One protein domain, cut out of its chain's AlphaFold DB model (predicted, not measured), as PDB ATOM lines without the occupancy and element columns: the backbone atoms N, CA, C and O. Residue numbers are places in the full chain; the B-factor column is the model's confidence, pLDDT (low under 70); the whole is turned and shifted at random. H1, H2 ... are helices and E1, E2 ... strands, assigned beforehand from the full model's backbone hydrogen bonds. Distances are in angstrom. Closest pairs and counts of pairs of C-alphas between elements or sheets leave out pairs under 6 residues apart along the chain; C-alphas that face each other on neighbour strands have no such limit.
ATOM      1  N   THR A 734     366.441 298.212 365.335       91.44
ATOM      2  CA  THR A 734     364.977 298.150 365.443       91.44
ATOM      3  C   THR A 734     364.495 296.781 365.898       91.44
ATOM      4  O   THR A 734     363.608 296.718 366.738       91.44
ATOM      5  N   ALA A 735     365.048 295.693 365.359       92.25
ATOM      6  CA  ALA A 735     364.670 294.337 365.743       92.25
ATOM      7  C   ALA A 735     364.970 294.068 367.226       92.25
ATOM      8  O   ALA A 735     364.178 293.410 367.891       92.25
ATOM      9  N   LEU A 736     366.052 294.649 367.754       92.81
ATOM     10  CA  LEU A 736     366.384 294.614 369.176       92.81
ATOM     11  C   LEU A 736     365.332 295.344 370.033       92.81
ATOM     12  O   LEU A 736     364.734 294.744 370.923       92.81
ATOM     13  N   VAL A 737     365.065 296.623 369.742       90.94
ATOM     14  CA  VAL A 737     364.147 297.462 370.539       90.94
ATOM     15  C   VAL A 737     362.686 297.000 370.407       90.94
ATOM     16  O   VAL A 737     361.974 296.928 371.407       90.94
ATOM     17  N   CYS A 738     362.239 296.628 369.202       90.75
ATOM     18  CA  CYS A 738     360.916 296.034 368.997       90.75
ATOM     19  C   CYS A 738     360.810 294.638 369.615       90.75
ATOM     20  O   CYS A 738     359.763 294.334 370.160       90.75
ATOM     21  N   GLY A 739     361.866 293.818 369.589       92.62
ATOM     22  CA  GLY A 739     361.853 292.489 370.204       92.62
ATOM     23  C   GLY A 739     361.713 292.537 371.726       92.62
ATOM     24  O   GLY A 739     361.018 291.706 372.301       92.62
ATOM     25  N   VAL A 740     362.326 293.528 372.390       91.88
ATOM     26  CA  VAL A 740     362.106 293.767 373.830       91.88
ATOM     27  C   VAL A 740     360.641 294.119 374.091       91.88
ATOM     28  O   VAL A 740     360.061 293.623 375.050       91.88
ATOM     29  N   LEU A 741     360.029 294.933 373.226       91.44
ATOM     30  CA  LEU A 741     358.610 295.264 373.321       91.44
ATOM     31  C   LEU A 741     357.701 294.052 373.037       91.44
ATOM     32  O   LEU A 741     356.783 293.832 373.814       91.44
ATOM     33  N   ASP A 742     357.985 293.250 372.003       92.25
ATOM     34  CA  ASP A 742     357.248 292.014 371.676       92.25
ATOM     35  C   ASP A 742     357.192 291.081 372.906       92.25
ATOM     36  O   ASP A 742     356.130 290.603 373.287       92.25
ATOM     37  N   ILE A 743     358.328 290.892 373.591       93.06
ATOM     38  CA  ILE A 743     358.423 290.056 374.799       93.06
ATOM     39  C   ILE A 743     357.643 290.658 375.979       93.06
ATOM     40  O   ILE A 743     357.075 289.912 376.773       93.06
ATOM     41  N   LEU A 744     357.603 291.986 376.128       91.12
ATOM     42  CA  LEU A 744     356.801 292.626 377.178       91.12
ATOM     43  C   LEU A 744     355.300 292.515 376.900       91.12
ATOM     44  O   LEU A 744     354.542 292.278 377.836       91.12
ATOM     45  N   GLU A 745     354.883 292.648 375.640       89.75
ATOM     46  CA  GLU A 745     353.500 292.431 375.196       89.75
ATOM     47  C   GLU A 745     353.077 290.971 375.472       89.75
ATOM     48  O   GLU A 745     352.083 290.749 376.163       89.75
ATOM     49  N   ASP A 746     353.889 289.982 375.071       91.19
ATOM     50  CA  ASP A 746     353.655 288.552 375.349       91.19
ATOM     51  C   ASP A 746     353.582 288.237 376.859       91.19
ATOM     52  O   ASP A 746     352.754 287.434 377.291       91.19
ATOM     53  N   ARG A 747     354.444 288.851 377.686       88.25
ATOM     54  CA  ARG A 747     354.471 288.633 379.149       88.25
ATOM     55  C   ARG A 747     353.319 289.319 379.881       88.25
ATOM     56  O   ARG A 747     352.864 288.787 380.890       88.25
ATOM     57  N   LEU A 748     352.847 290.470 379.401       85.81
ATOM     58  CA  LEU A 748     351.644 291.117 379.929       85.81
ATOM     59  C   LEU A 748     350.409 290.254 379.639       85.81
ATOM     60  O   LEU A 748     349.701 289.904 380.578       85.81
ATOM     61  N   ALA A 749     350.243 289.794 378.394       85.62
ATOM     62  CA  ALA A 749     349.146 288.905 378.005       85.62
ATOM     63  C   ALA A 749     349.172 287.544 378.734       85.62
ATOM     64  O   ALA A 749     348.126 286.998 379.066       85.62
ATOM     65  N   GLN A 750     350.350 286.988 379.049       83.94
ATOM     66  CA  GLN A 750     350.440 285.768 379.870       83.94
ATOM     67  C   GLN A 750     349.895 285.982 381.291       83.94
ATOM     68  O   GLN A 750     349.166 285.132 381.795       83.94
ATOM     69  N   MET A 751     350.160 287.136 381.915       78.19
ATOM     70  CA  MET A 751     349.611 287.461 383.240       78.19
ATOM     71  C   MET A 751     348.103 287.755 383.242       78.19
ATOM     72  O   MET A 751     347.521 287.782 384.323       78.19
ATOM     73  N   GLU A 752     347.495 287.986 382.076       70.44
ATOM     74  CA  GLU A 752     346.039 288.086 381.897       70.44
ATOM     75  C   GLU A 752     345.370 286.703 381.773       70.44
ATOM     76  O   GLU A 752     344.160 286.614 381.929       70.44
ATOM     77  N   ALA A 771     341.513 295.223 386.943       63.34
ATOM     78  CA  ALA A 771     341.727 295.372 388.376       63.34
ATOM     79  C   ALA A 771     342.876 294.485 388.880       63.34
ATOM     80  O   ALA A 771     343.697 294.957 389.670       63.34
ATOM     81  N   LEU A 772     343.013 293.244 388.397       66.25
ATOM     82  CA  LEU A 772     344.124 292.366 388.790       66.25
ATOM     83  C   LEU A 772     345.480 292.928 388.347       66.25
ATOM     84  O   LEU A 772     346.381 293.056 389.188       66.25
ATOM     85  N   LEU A 773     345.610 293.385 387.096       71.56
ATOM     86  CA  LEU A 773     346.806 294.111 386.647       71.56
ATOM     87  C   LEU A 773     347.050 295.375 387.487       71.56
ATOM     88  O   LEU A 773     348.176 295.596 387.936       71.56
ATOM     89  N   VAL A 774     346.011 296.157 387.805       72.62
ATOM     90  CA  VAL A 774     346.102 297.316 388.716       72.62
ATOM     91  C   VAL A 774     346.601 296.930 390.121       72.62
ATOM     92  O   VAL A 774     347.309 297.732 390.741       72.62
ATOM     93  N   THR A 775     346.297 295.728 390.639       72.88
ATOM     94  CA  THR A 775     346.841 295.252 391.932       72.88
ATOM     95  C   THR A 775     348.290 294.773 391.843       72.88
ATOM     96  O   THR A 775     349.080 295.050 392.749       72.88
ATOM     97  N   LYS A 776     348.685 294.095 390.759       73.44
ATOM     98  CA  LYS A 776     350.086 293.700 390.526       73.44
ATOM     99  C   LYS A 776     350.968 294.936 390.336       73.44
ATOM    100  O   LYS A 776     352.017 295.050 390.969       73.44
ATOM    101  N   LEU A 777     350.490 295.915 389.568       74.88
ATOM    102  CA  LEU A 777     351.140 297.212 389.377       74.88
ATOM    103  C   LEU A 777     351.223 298.013 390.687       74.88
ATOM    104  O   LEU A 777     352.302 298.497 391.017       74.88
ATOM    105  N   SER A 778     350.156 298.085 391.498       68.19
ATOM    106  CA  SER A 778     350.193 298.811 392.785       68.19
ATOM    107  C   SER A 778     351.147 298.206 393.822       68.19
ATOM    108  O   SER A 778     351.652 298.918 394.690       68.19
ATOM    109  N   ARG A 779     351.435 296.902 393.730       75.94
ATOM    110  CA  ARG A 779     352.437 296.223 394.568       75.94
ATOM    111  C   ARG A 779     353.878 296.484 394.104       75.94
ATOM    112  O   ARG A 779     354.796 296.328 394.917       75.94
ATOM    113  N   GLY A 780     354.055 296.962 392.869       77.94
ATOM    114  CA  GLY A 780     355.323 297.109 392.155       77.94
ATOM    115  C   GLY A 780     355.601 295.875 391.300       77.94
ATOM    116  O   GLY A 780     356.283 294.959 391.752       77.94
ATOM    117  N   LEU A 781     355.050 295.843 390.082       84.19
ATOM    118  CA  LEU A 781     355.210 294.724 389.148       84.19
ATOM    119  C   LEU A 781     356.689 294.532 388.775       84.19
ATOM    120  O   LEU A 781     357.334 295.457 388.281       84.19
ATOM    121  N   VAL A 782     357.197 293.310 388.950       88.88
ATOM    122  CA  VAL A 782     358.519 292.893 388.472       88.88
ATOM    123  C   VAL A 782     358.336 291.821 387.402       88.88
ATOM    124  O   VAL A 782     357.880 290.722 387.705       88.88
ATOM    125  N   LEU A 783     358.693 292.137 386.155       89.56
ATOM    126  CA  LEU A 783     358.733 291.166 385.062       89.56
ATOM    127  C   LEU A 783     360.117 290.519 384.993       89.56
ATOM    128  O   LEU A 783     361.117 291.181 384.704       89.56
ATOM    129  N   GLU A 784     360.171 289.214 385.248       91.31
ATOM    130  CA  GLU A 784     361.409 288.438 385.243       91.31
ATOM    131  C   GLU A 784     361.636 287.733 383.899       91.31
ATOM    132  O   GLU A 784     360.931 286.787 383.549       91.31
ATOM    133  N   LEU A 785     362.654 288.165 383.152       91.88
ATOM    134  CA  LEU A 785     362.985 287.609 381.838       91.88
ATOM    135  C   LEU A 785     363.987 286.455 381.934       91.88
ATOM    136  O   LEU A 785     364.977 286.506 382.670       91.88
ATOM    137  N   ALA A 786     363.737 285.404 381.158       89.69
ATOM    138  CA  ALA A 786     364.516 284.174 381.159       89.69
ATOM    139  C   ALA A 786     365.710 284.210 380.183       89.69
ATOM    140  O   ALA A 786     365.794 285.023 379.263       89.69
ATOM    141  N   HIS A 787     366.614 283.231 380.312       88.38
ATOM    142  CA  HIS A 787     367.698 283.014 379.340       88.38
ATOM    143  C   HIS A 787     367.183 282.773 377.908       88.38
ATOM    144  O   HIS A 787     367.864 283.120 376.946       88.38
ATOM    145  N   GLN A 788     365.988 282.191 377.759       88.94
ATOM    146  CA  GLN A 788     365.356 281.967 376.453       88.94
ATOM    147  C   GLN A 788     364.949 283.295 375.798       88.94
ATOM    148  O   GLN A 788     365.238 283.508 374.623       88.94
ATOM    149  N   ASP A 789     364.377 284.206 376.584       91.94
ATOM    150  CA  ASP A 789     363.947 285.540 376.161       91.94
ATOM    151  C   ASP A 789     365.162 286.353 375.678       91.94
ATOM    152  O   ASP A 789     365.193 286.847 374.554       91.94
ATOM    153  N   MET A 790     366.242 286.365 376.468       91.00
ATOM    154  CA  MET A 790     367.514 286.999 376.090       91.00
ATOM    155  C   MET A 790     368.143 286.363 374.842       91.00
ATOM    156  O   MET A 790     368.647 287.070 373.968       91.00
ATOM    157  N   ALA A 791     368.084 285.034 374.708       88.88
ATOM    158  CA  ALA A 791     368.569 284.349 373.514       88.88
ATOM    159  C   ALA A 791     367.738 284.689 372.259       88.88
ATOM    160  O   ALA A 791     368.318 284.808 371.177       88.88
ATOM    161  N   SER A 792     366.420 284.896 372.389       90.44
ATOM    162  CA  SER A 792     365.526 285.256 371.275       90.44
ATOM    163  C   SER A 792     365.749 286.690 370.762       90.44
ATOM    164  O   SER A 792     365.563 286.947 369.568       90.44
ATOM    165  N   LEU A 793     366.237 287.589 371.628       88.00
ATOM    166  CA  LEU A 793     366.726 288.934 371.288       88.00
ATOM    167  C   LEU A 793     368.110 288.945 370.620       88.00
ATOM    168  O   LEU A 793     368.573 289.993 370.178       88.00
ATOM    169  N   GLY A 794     368.808 287.807 370.572       87.69
ATOM    170  CA  GLY A 794     370.197 287.762 370.122       87.69
ATOM    171  C   GLY A 794     371.209 288.246 371.171       87.69
ATOM    172  O   GLY A 794     372.350 288.529 370.806       87.69
ATOM    173  N   LEU A 795     370.837 288.273 372.456       90.06
ATOM    174  CA  LEU A 795     371.640 288.760 373.584       90.06
ATOM    175  C   LEU A 795     372.141 287.635 374.516       90.06
ATOM    176  O   LEU A 795     371.756 286.468 374.393       90.06
ATOM    177  N   SER A 796     373.038 287.980 375.446       88.50
ATOM    178  CA  SER A 796     373.633 287.080 376.441       88.50
ATOM    179  C   SER A 796     373.374 287.535 377.878       88.50
ATOM    180  O   SER A 796     373.783 288.619 378.275       88.50
ATOM    181  N   VAL A 797     372.818 286.648 378.712       87.00
ATOM    182  CA  VAL A 797     372.694 286.861 380.173       87.00
ATOM    183  C   VAL A 797     374.067 287.004 380.857       87.00
ATOM    184  O   VAL A 797     374.175 287.602 381.923       87.00
ATOM    185  N   GLY A 798     375.131 286.467 380.246       84.50
ATOM    186  CA  GLY A 798     376.502 286.592 380.745       84.50
ATOM    187  C   GLY A 798     377.183 287.925 380.415       84.50
ATOM    188  O   GLY A 798     378.257 288.189 380.949       84.50
ATOM    189  N   ASN A 799     376.600 288.759 379.547       88.06
ATOM    190  CA  ASN A 799     377.137 290.083 379.235       88.06
ATOM    191  C   ASN A 799     376.406 291.150 380.057       88.06
ATOM    192  O   ASN A 799     375.193 291.313 379.940       88.06
ATOM    193  N   LYS A 800     377.160 291.917 380.851       90.06
ATOM    194  CA  LYS A 800     376.612 292.980 381.698       90.06
ATOM    195  C   LYS A 800     375.822 294.017 380.877       90.06
ATOM    196  O   LYS A 800     374.712 294.356 381.267       90.06
ATOM    197  N   VAL A 801     376.357 294.455 379.733       90.31
ATOM    198  CA  VAL A 801     375.726 295.490 378.887       90.31
ATOM    199  C   VAL A 801     374.425 294.989 378.253       90.31
ATOM    200  O   VAL A 801     373.453 295.732 378.186       90.31
ATOM    201  N   ASP A 802     374.379 293.725 377.821       92.38
ATOM    202  CA  ASP A 802     373.162 293.119 377.261       92.38
ATOM    203  C   ASP A 802     372.027 293.095 378.294       92.38
ATOM    204  O   ASP A 802     370.880 293.400 377.971       92.38
ATOM    205  N   VAL A 803     372.365 292.743 379.538       93.06
ATOM    206  CA  VAL A 803     371.428 292.716 380.662       93.06
ATOM    207  C   VAL A 803     370.971 294.130 381.028       93.06
ATOM    208  O   VAL A 803     369.769 294.367 381.065       93.06
ATOM    209  N   GLU A 804     371.890 295.083 381.218       92.19
ATOM    210  CA  GLU A 804     371.542 296.474 381.555       92.19
ATOM    211  C   GLU A 804     370.659 297.130 380.483       92.19
ATOM    212  O   GLU A 804     369.712 297.835 380.824       92.19
ATOM    213  N   VAL A 805     370.891 296.857 379.191       91.69
ATOM    214  CA  VAL A 805     370.018 297.360 378.119       91.69
ATOM    215  C   VAL A 805     368.603 296.810 378.254       91.69
ATOM    216  O   VAL A 805     367.658 297.590 378.176       91.69
ATOM    217  N   VAL A 806     368.427 295.508 378.486       93.50
ATOM    218  CA  VAL A 806     367.084 294.915 378.606       93.50
ATOM    219  C   VAL A 806     366.388 295.328 379.905       93.50
ATOM    220  O   VAL A 806     365.199 295.638 379.872       93.50
ATOM    221  N   GLU A 807     367.109 295.415 381.024       92.94
ATOM    222  CA  GLU A 807     366.563 295.877 382.306       92.94
ATOM    223  C   GLU A 807     366.133 297.359 382.214       92.94
ATOM    224  O   GLU A 807     364.994 297.691 382.554       92.94
ATOM    225  N   CYS A 808     366.962 298.256 381.665       89.94
ATOM    226  CA  CYS A 808     366.649 299.689 381.566       89.94
ATOM    227  C   CYS A 808     365.644 300.040 380.452       89.94
ATOM    228  O   CYS A 808     364.689 300.785 380.699       89.94
ATOM    229  N   LEU A 809     365.829 299.525 379.230       88.69
ATOM    230  CA  LEU A 809     364.904 299.760 378.113       88.69
ATOM    231  C   LEU A 809     363.564 299.069 378.377       88.69
ATOM    232  O   LEU A 809     362.516 299.674 378.163       88.69
ATOM    233  N   GLY A 810     363.598 297.840 378.897       89.75
ATOM    234  CA  GLY A 810     362.405 297.086 379.258       89.75
ATOM    235  C   GLY A 810     361.595 297.794 380.341       89.75
ATOM    236  O   GLY A 810     360.413 298.050 380.134       89.75
ATOM    237  N   SER A 811     362.231 298.212 381.444       89.81
ATOM    238  CA  SER A 811     361.553 298.997 382.492       89.81
ATOM    239  C   SER A 811     361.031 300.339 381.970       89.81
ATOM    240  O   SER A 811     359.992 300.811 382.419       89.81
ATOM    241  N   THR A 812     361.708 300.963 380.999       86.44
ATOM    242  CA  THR A 812     361.236 302.209 380.371       86.44
ATOM    243  C   THR A 812     359.986 301.976 379.521       86.44
ATOM    244  O   THR A 812     359.001 302.692 379.690       86.44
ATOM    245  N   CYS A 813     359.982 300.955 378.661       86.94
ATOM    246  CA  CYS A 813     358.806 300.579 377.877       86.94
ATOM    247  C   CYS A 813     357.639 300.142 378.777       86.94
ATOM    248  O   CYS A 813     356.522 300.604 378.571       86.94
ATOM    249  N   LEU A 814     357.895 299.325 379.804       88.19
ATOM    250  CA  LEU A 814     356.888 298.833 380.750       88.19
ATOM    251  C   LEU A 814     356.230 299.971 381.549       88.19
ATOM    252  O   LEU A 814     355.001 300.040 381.602       88.19
ATOM    253  N   ASN A 815     357.025 300.899 382.098       86.19
ATOM    254  CA  ASN A 815     356.538 302.131 382.734       86.19
ATOM    255  C   ASN A 815     355.591 302.910 381.805       86.19
ATOM    256  O   ASN A 815     354.520 303.341 382.214       86.19
ATOM    257  N   LEU A 816     355.978 303.096 380.539       84.44
ATOM    258  CA  LEU A 816     355.206 303.892 379.583       84.44
ATOM    259  C   LEU A 816     353.932 303.182 379.104       84.44
ATOM    260  O   LEU A 816     352.888 303.826 379.034       84.44
ATOM    261  N   LEU A 817     353.982 301.876 378.824       83.62
ATOM    262  CA  LEU A 817     352.797 301.065 378.516       83.62
ATOM    263  C   LEU A 817     351.760 301.167 379.644       83.62
ATOM    264  O   LEU A 817     350.603 301.481 379.388       83.62
ATOM    265  N   THR A 818     352.202 300.989 380.891       82.38
ATOM    266  CA  THR A 818     351.337 300.960 382.085       82.38
ATOM    267  C   THR A 818     351.016 302.343 382.672       82.38
ATOM    268  O   THR A 818     350.196 302.445 383.584       82.38
ATOM    269  N   SER A 819     351.602 303.424 382.144       78.31
ATOM    270  CA  SER A 819     351.434 304.801 382.651       78.31
ATOM    271  C   SER A 819     349.985 305.295 382.683       78.31
ATOM    272  O   SER A 819     349.602 306.004 383.614       78.31
ATOM    273  N   SER A 820     349.155 304.879 381.722       73.12
ATOM    274  CA  SER A 820     347.720 305.188 381.698       73.12
ATOM    275  C   SER A 820     346.951 304.516 382.841       73.12
ATOM    276  O   SER A 820     345.942 305.052 383.291       73.12
ATOM    277  N   ILE A 821     347.450 303.375 383.328       72.19
ATOM    278  CA  ILE A 821     346.872 302.544 384.394       72.19
ATOM    279  C   ILE A 821     347.375 302.998 385.782       72.19
ATOM    280  O   ILE A 821     346.672 302.879 386.786       72.19
ATOM    281  N   CYS A 822     348.596 303.537 385.855       60.50
ATOM    282  CA  CYS A 822     349.335 303.774 387.103       60.50
ATOM    283  C   CYS A 822     349.346 305.238 387.581       60.50
ATOM    284  O   CYS A 822     350.332 305.686 388.167       60.50
ATOM    285  N   GLN A 823     348.273 306.002 387.358       56.59
ATOM    286  CA  GLN A 823     348.207 307.399 387.805       56.59
ATOM    287  C   GLN A 823     348.240 307.500 389.348       56.59
ATOM    288  O   GLN A 823     347.234 307.271 390.016       56.59
ATOM    289  N   GLY A 824     349.406 307.856 389.905       54.00
ATOM    290  CA  GLY A 824     349.588 308.214 391.320       54.00
ATOM    291  C   GLY A 824     349.873 307.059 392.292       54.00
ATOM    292  O   GLY A 824     349.191 306.957 393.309       54.00
ATOM    293  N   LYS A 825     350.861 306.190 392.014       54.09
ATOM    294  CA  LYS A 825     351.333 305.148 392.959       54.09
ATOM    295  C   LYS A 825     352.865 305.050 392.997       54.09
ATOM    296  O   LYS A 825     353.508 305.052 391.954       54.09
ATOM    297  N   ASP A 826     353.435 304.894 394.193       59.53
ATOM    298  CA  ASP A 826     354.864 305.130 394.507       59.53
ATOM    299  C   ASP A 826     355.875 304.075 394.001       59.53
ATOM    300  O   ASP A 826     357.018 304.031 394.459       59.53
ATOM    301  N   LYS A 827     355.476 303.167 393.104       70.75
ATOM    302  CA  LYS A 827     356.307 302.035 392.671       70.75
ATOM    303  C   LYS A 827     356.311 301.885 391.155       70.75
ATOM    304  O   LYS A 827     355.400 301.282 390.592       70.75
ATOM    305  N   GLU A 828     357.373 302.370 390.511       79.62
ATOM    306  CA  GLU A 828     357.625 302.067 389.099       79.62
ATOM    307  C   GLU A 828     357.733 300.542 388.876       79.62
ATOM    308  O   GLU A 828     358.498 299.885 389.596       79.62
ATOM    309  N   PRO A 829     357.028 299.966 387.884       84.00
ATOM    310  CA  PRO A 829     357.236 298.586 387.458       84.00
ATOM    311  C   PRO A 829     358.613 298.397 386.802       84.00
ATOM    312  O   PRO A 829     359.112 299.273 386.091       84.00
ATOM    313  N   LYS A 830     359.239 297.237 387.028       90.00
ATOM    314  CA  LYS A 830     360.631 296.961 386.626       90.00
ATOM    315  C   LYS A 830     360.772 295.640 385.879       90.00
ATOM    316  O   LYS A 830     360.038 294.687 386.116       90.00
ATOM    317  N   VAL A 831     361.755 295.588 384.990       91.00
ATOM    318  CA  VAL A 831     362.184 294.387 384.266       91.00
ATOM    319  C   VAL A 831     363.516 293.927 384.845       91.00
ATOM    320  O   VAL A 831     364.441 294.726 384.972       91.00
ATOM    321  N   VAL A 832     363.611 292.643 385.187       93.00
ATOM    322  CA  VAL A 832     364.811 292.013 385.755       93.00
ATOM    323  C   VAL A 832     365.164 290.791 384.916       93.00
ATOM    324  O   VAL A 832     364.309 289.949 384.650       93.00
ATOM    325  N   VAL A 833     366.420 290.651 384.499       91.50
ATOM    326  CA  VAL A 833     366.865 289.452 383.779       91.50
ATOM    327  C   VAL A 833     367.339 288.423 384.798       91.50
ATOM    328  O   VAL A 833     368.295 288.663 385.538       91.50
ATOM    329  N   ARG A 834     366.722 287.234 384.822       88.81
ATOM    330  CA  ARG A 834     367.155 286.130 385.691       88.81
ATOM    331  C   ARG A 834     368.550 285.655 385.280       88.81
ATOM    332  O   ARG A 834     368.717 284.830 384.377       88.81
ATOM    333  N   ARG A 835     369.564 286.154 385.995       79.56
ATOM    334  CA  ARG A 835     370.974 285.745 385.902       79.56
ATOM    335  C   ARG A 835     371.121 284.316 386.430       79.56
ATOM    336  O   ARG A 835     371.433 284.091 387.595       79.56
ATOM    337  N   GLY A 836     370.809 283.347 385.567       63.12
ATOM    338  CA  GLY A 836     370.860 281.920 385.883       63.12
ATOM    339  C   GLY A 836     372.244 281.474 386.367       63.12
ATOM    340  O   GLY A 836     373.253 282.095 386.040       63.12
ATOM    341  N   TRP A 837     372.283 280.383 387.137       56.66
ATOM    342  CA  TRP A 837     373.481 279.874 387.817       56.66
ATOM    343  C   TRP A 837     374.512 279.294 386.826       56.66
ATOM    344  O   TRP A 837     374.666 278.080 386.686       56.66
ATOM    345  N   SER A 838     375.223 280.181 386.130       52.31
ATOM    346  CA  SER A 838     376.189 279.867 385.072       52.31
ATOM    347  C   SER A 838     377.331 278.962 385.539       52.31
ATOM    348  O   SER A 838     377.731 278.072 384.799       52.31
ATOM    349  N   LEU A 839     377.800 279.137 386.780       50.00
ATOM    350  CA  LEU A 839     378.836 278.297 387.393       50.00
ATOM    351  C   LEU A 839     378.420 276.823 387.497       50.00
ATOM    352  O   LEU A 839     379.165 275.944 387.072       50.00
ATOM    353  N   PHE A 840     377.222 276.540 388.016       51.53
ATOM    354  CA  PHE A 840     376.760 275.157 388.179       51.53
ATOM    355  C   PHE A 840     376.444 274.480 386.843       51.53
ATOM    356  O   PHE A 840     376.638 273.280 386.722       51.53
ATOM    357  N   ARG A 841     376.020 275.242 385.826       46.78
ATOM    358  CA  ARG A 841     375.700 274.727 384.482       46.78
ATOM    359  C   ARG A 841     376.897 274.664 383.518       46.78
ATOM    360  O   ARG A 841     376.707 274.499 382.317       46.78
ATOM    361  N   TRP A 842     378.103 274.858 384.049       46.25
ATOM    362  CA  TRP A 842     379.390 274.588 383.398       46.25
ATOM    363  C   TRP A 842     380.184 273.489 384.138       46.25
ATOM    364  O   TRP A 842     381.117 272.917 383.586       46.25
ATOM    365  N   LEU A 843     379.792 273.181 385.383       39.69
ATOM    366  CA  LEU A 843     380.280 272.055 386.195       39.69
ATOM    367  C   LEU A 843     379.427 270.775 386.051       39.69
ATOM    368  O   LEU A 843     379.834 269.726 386.554       39.69
TER     369      LEU A 843
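What this domain is: This is residues 734 to 752 and 771 to 843 of the 844 residues of an uncharacterized protein of Melanopsichium pennsylvanicum 4 (UniProt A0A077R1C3). Two long helices, H1 and H4, cross beside a small ribbon of two strands, E1 and E2, with H4 packed on E2. Short H2 and H3 lie at opposite ends of E1, and the last residues trail away to H5. The printed part has 92 residues in the order H1 H2 E1 H3 H4 E2 H5; the sheet, E1 then E2, is parallel, and the class is mostly helix. It is compact, with a radius of gyration of the C-alphas of 14.0 A, and spans 46 by 30 by 22 A.

How they stand to each other: Begin at E1, residues 782 to 785, parallel to E2, residues 830 to 833, at 27 degrees; N 783 and O 830 are 2.9 A apart, within hydrogen-bond range. H4, residues 800 to 818, comes closest to E2 at the C-alphas of Ser 811 and Lys 830, 4.7 A. E1, H3, residues 787 to 792, H4 and E2 form a strand-helix-strand unit, parallel strands joined through helices, with a right-handed crossover. H1, residues 734 to 752, touches H4 with residues 737 to 744 alone, at a steep tilt of 57 degrees, the same way; the closest C-alphas, Val 740 and Gly 810, are 6.4 A apart. H1 is close to but not clearly touching H3, at C-alphas 743 and 789, 7.3 A, and likewise H2, residues 771 to 779, at C-alphas 752 and 773, 7.7 A. H5, residues 840 to 843, touches no helix and is too short for an O i to N i+4 pair; in H1, H2, H3 and H4 every such pair is within hydrogen-bond range.

Where its parts are: Find C-alpha 734 at (364.977, 298.150, 365.443), where H1 begins its 27.0 A. H4 runs 26.5 A from C-alpha 800 at (376.612, 292.980, 381.698). E1 covers 9.6 A and E2 10.2 A. H5 ends at C-alpha 843, (380.280, 272.055, 386.195).

The domain as a whole: The farthest C-alphas, Gln 823 and Leu 843, are 47.8 A apart. Residues 753 to 770 are not printed; look across that cut from C-alpha 752 to C-alpha 771, 10.7 A. The link from H4 to E2, 11 residues, is long. The pLDDT is under 70 at residues 771 to 772, 778, 822 to 826 and 836 to 843.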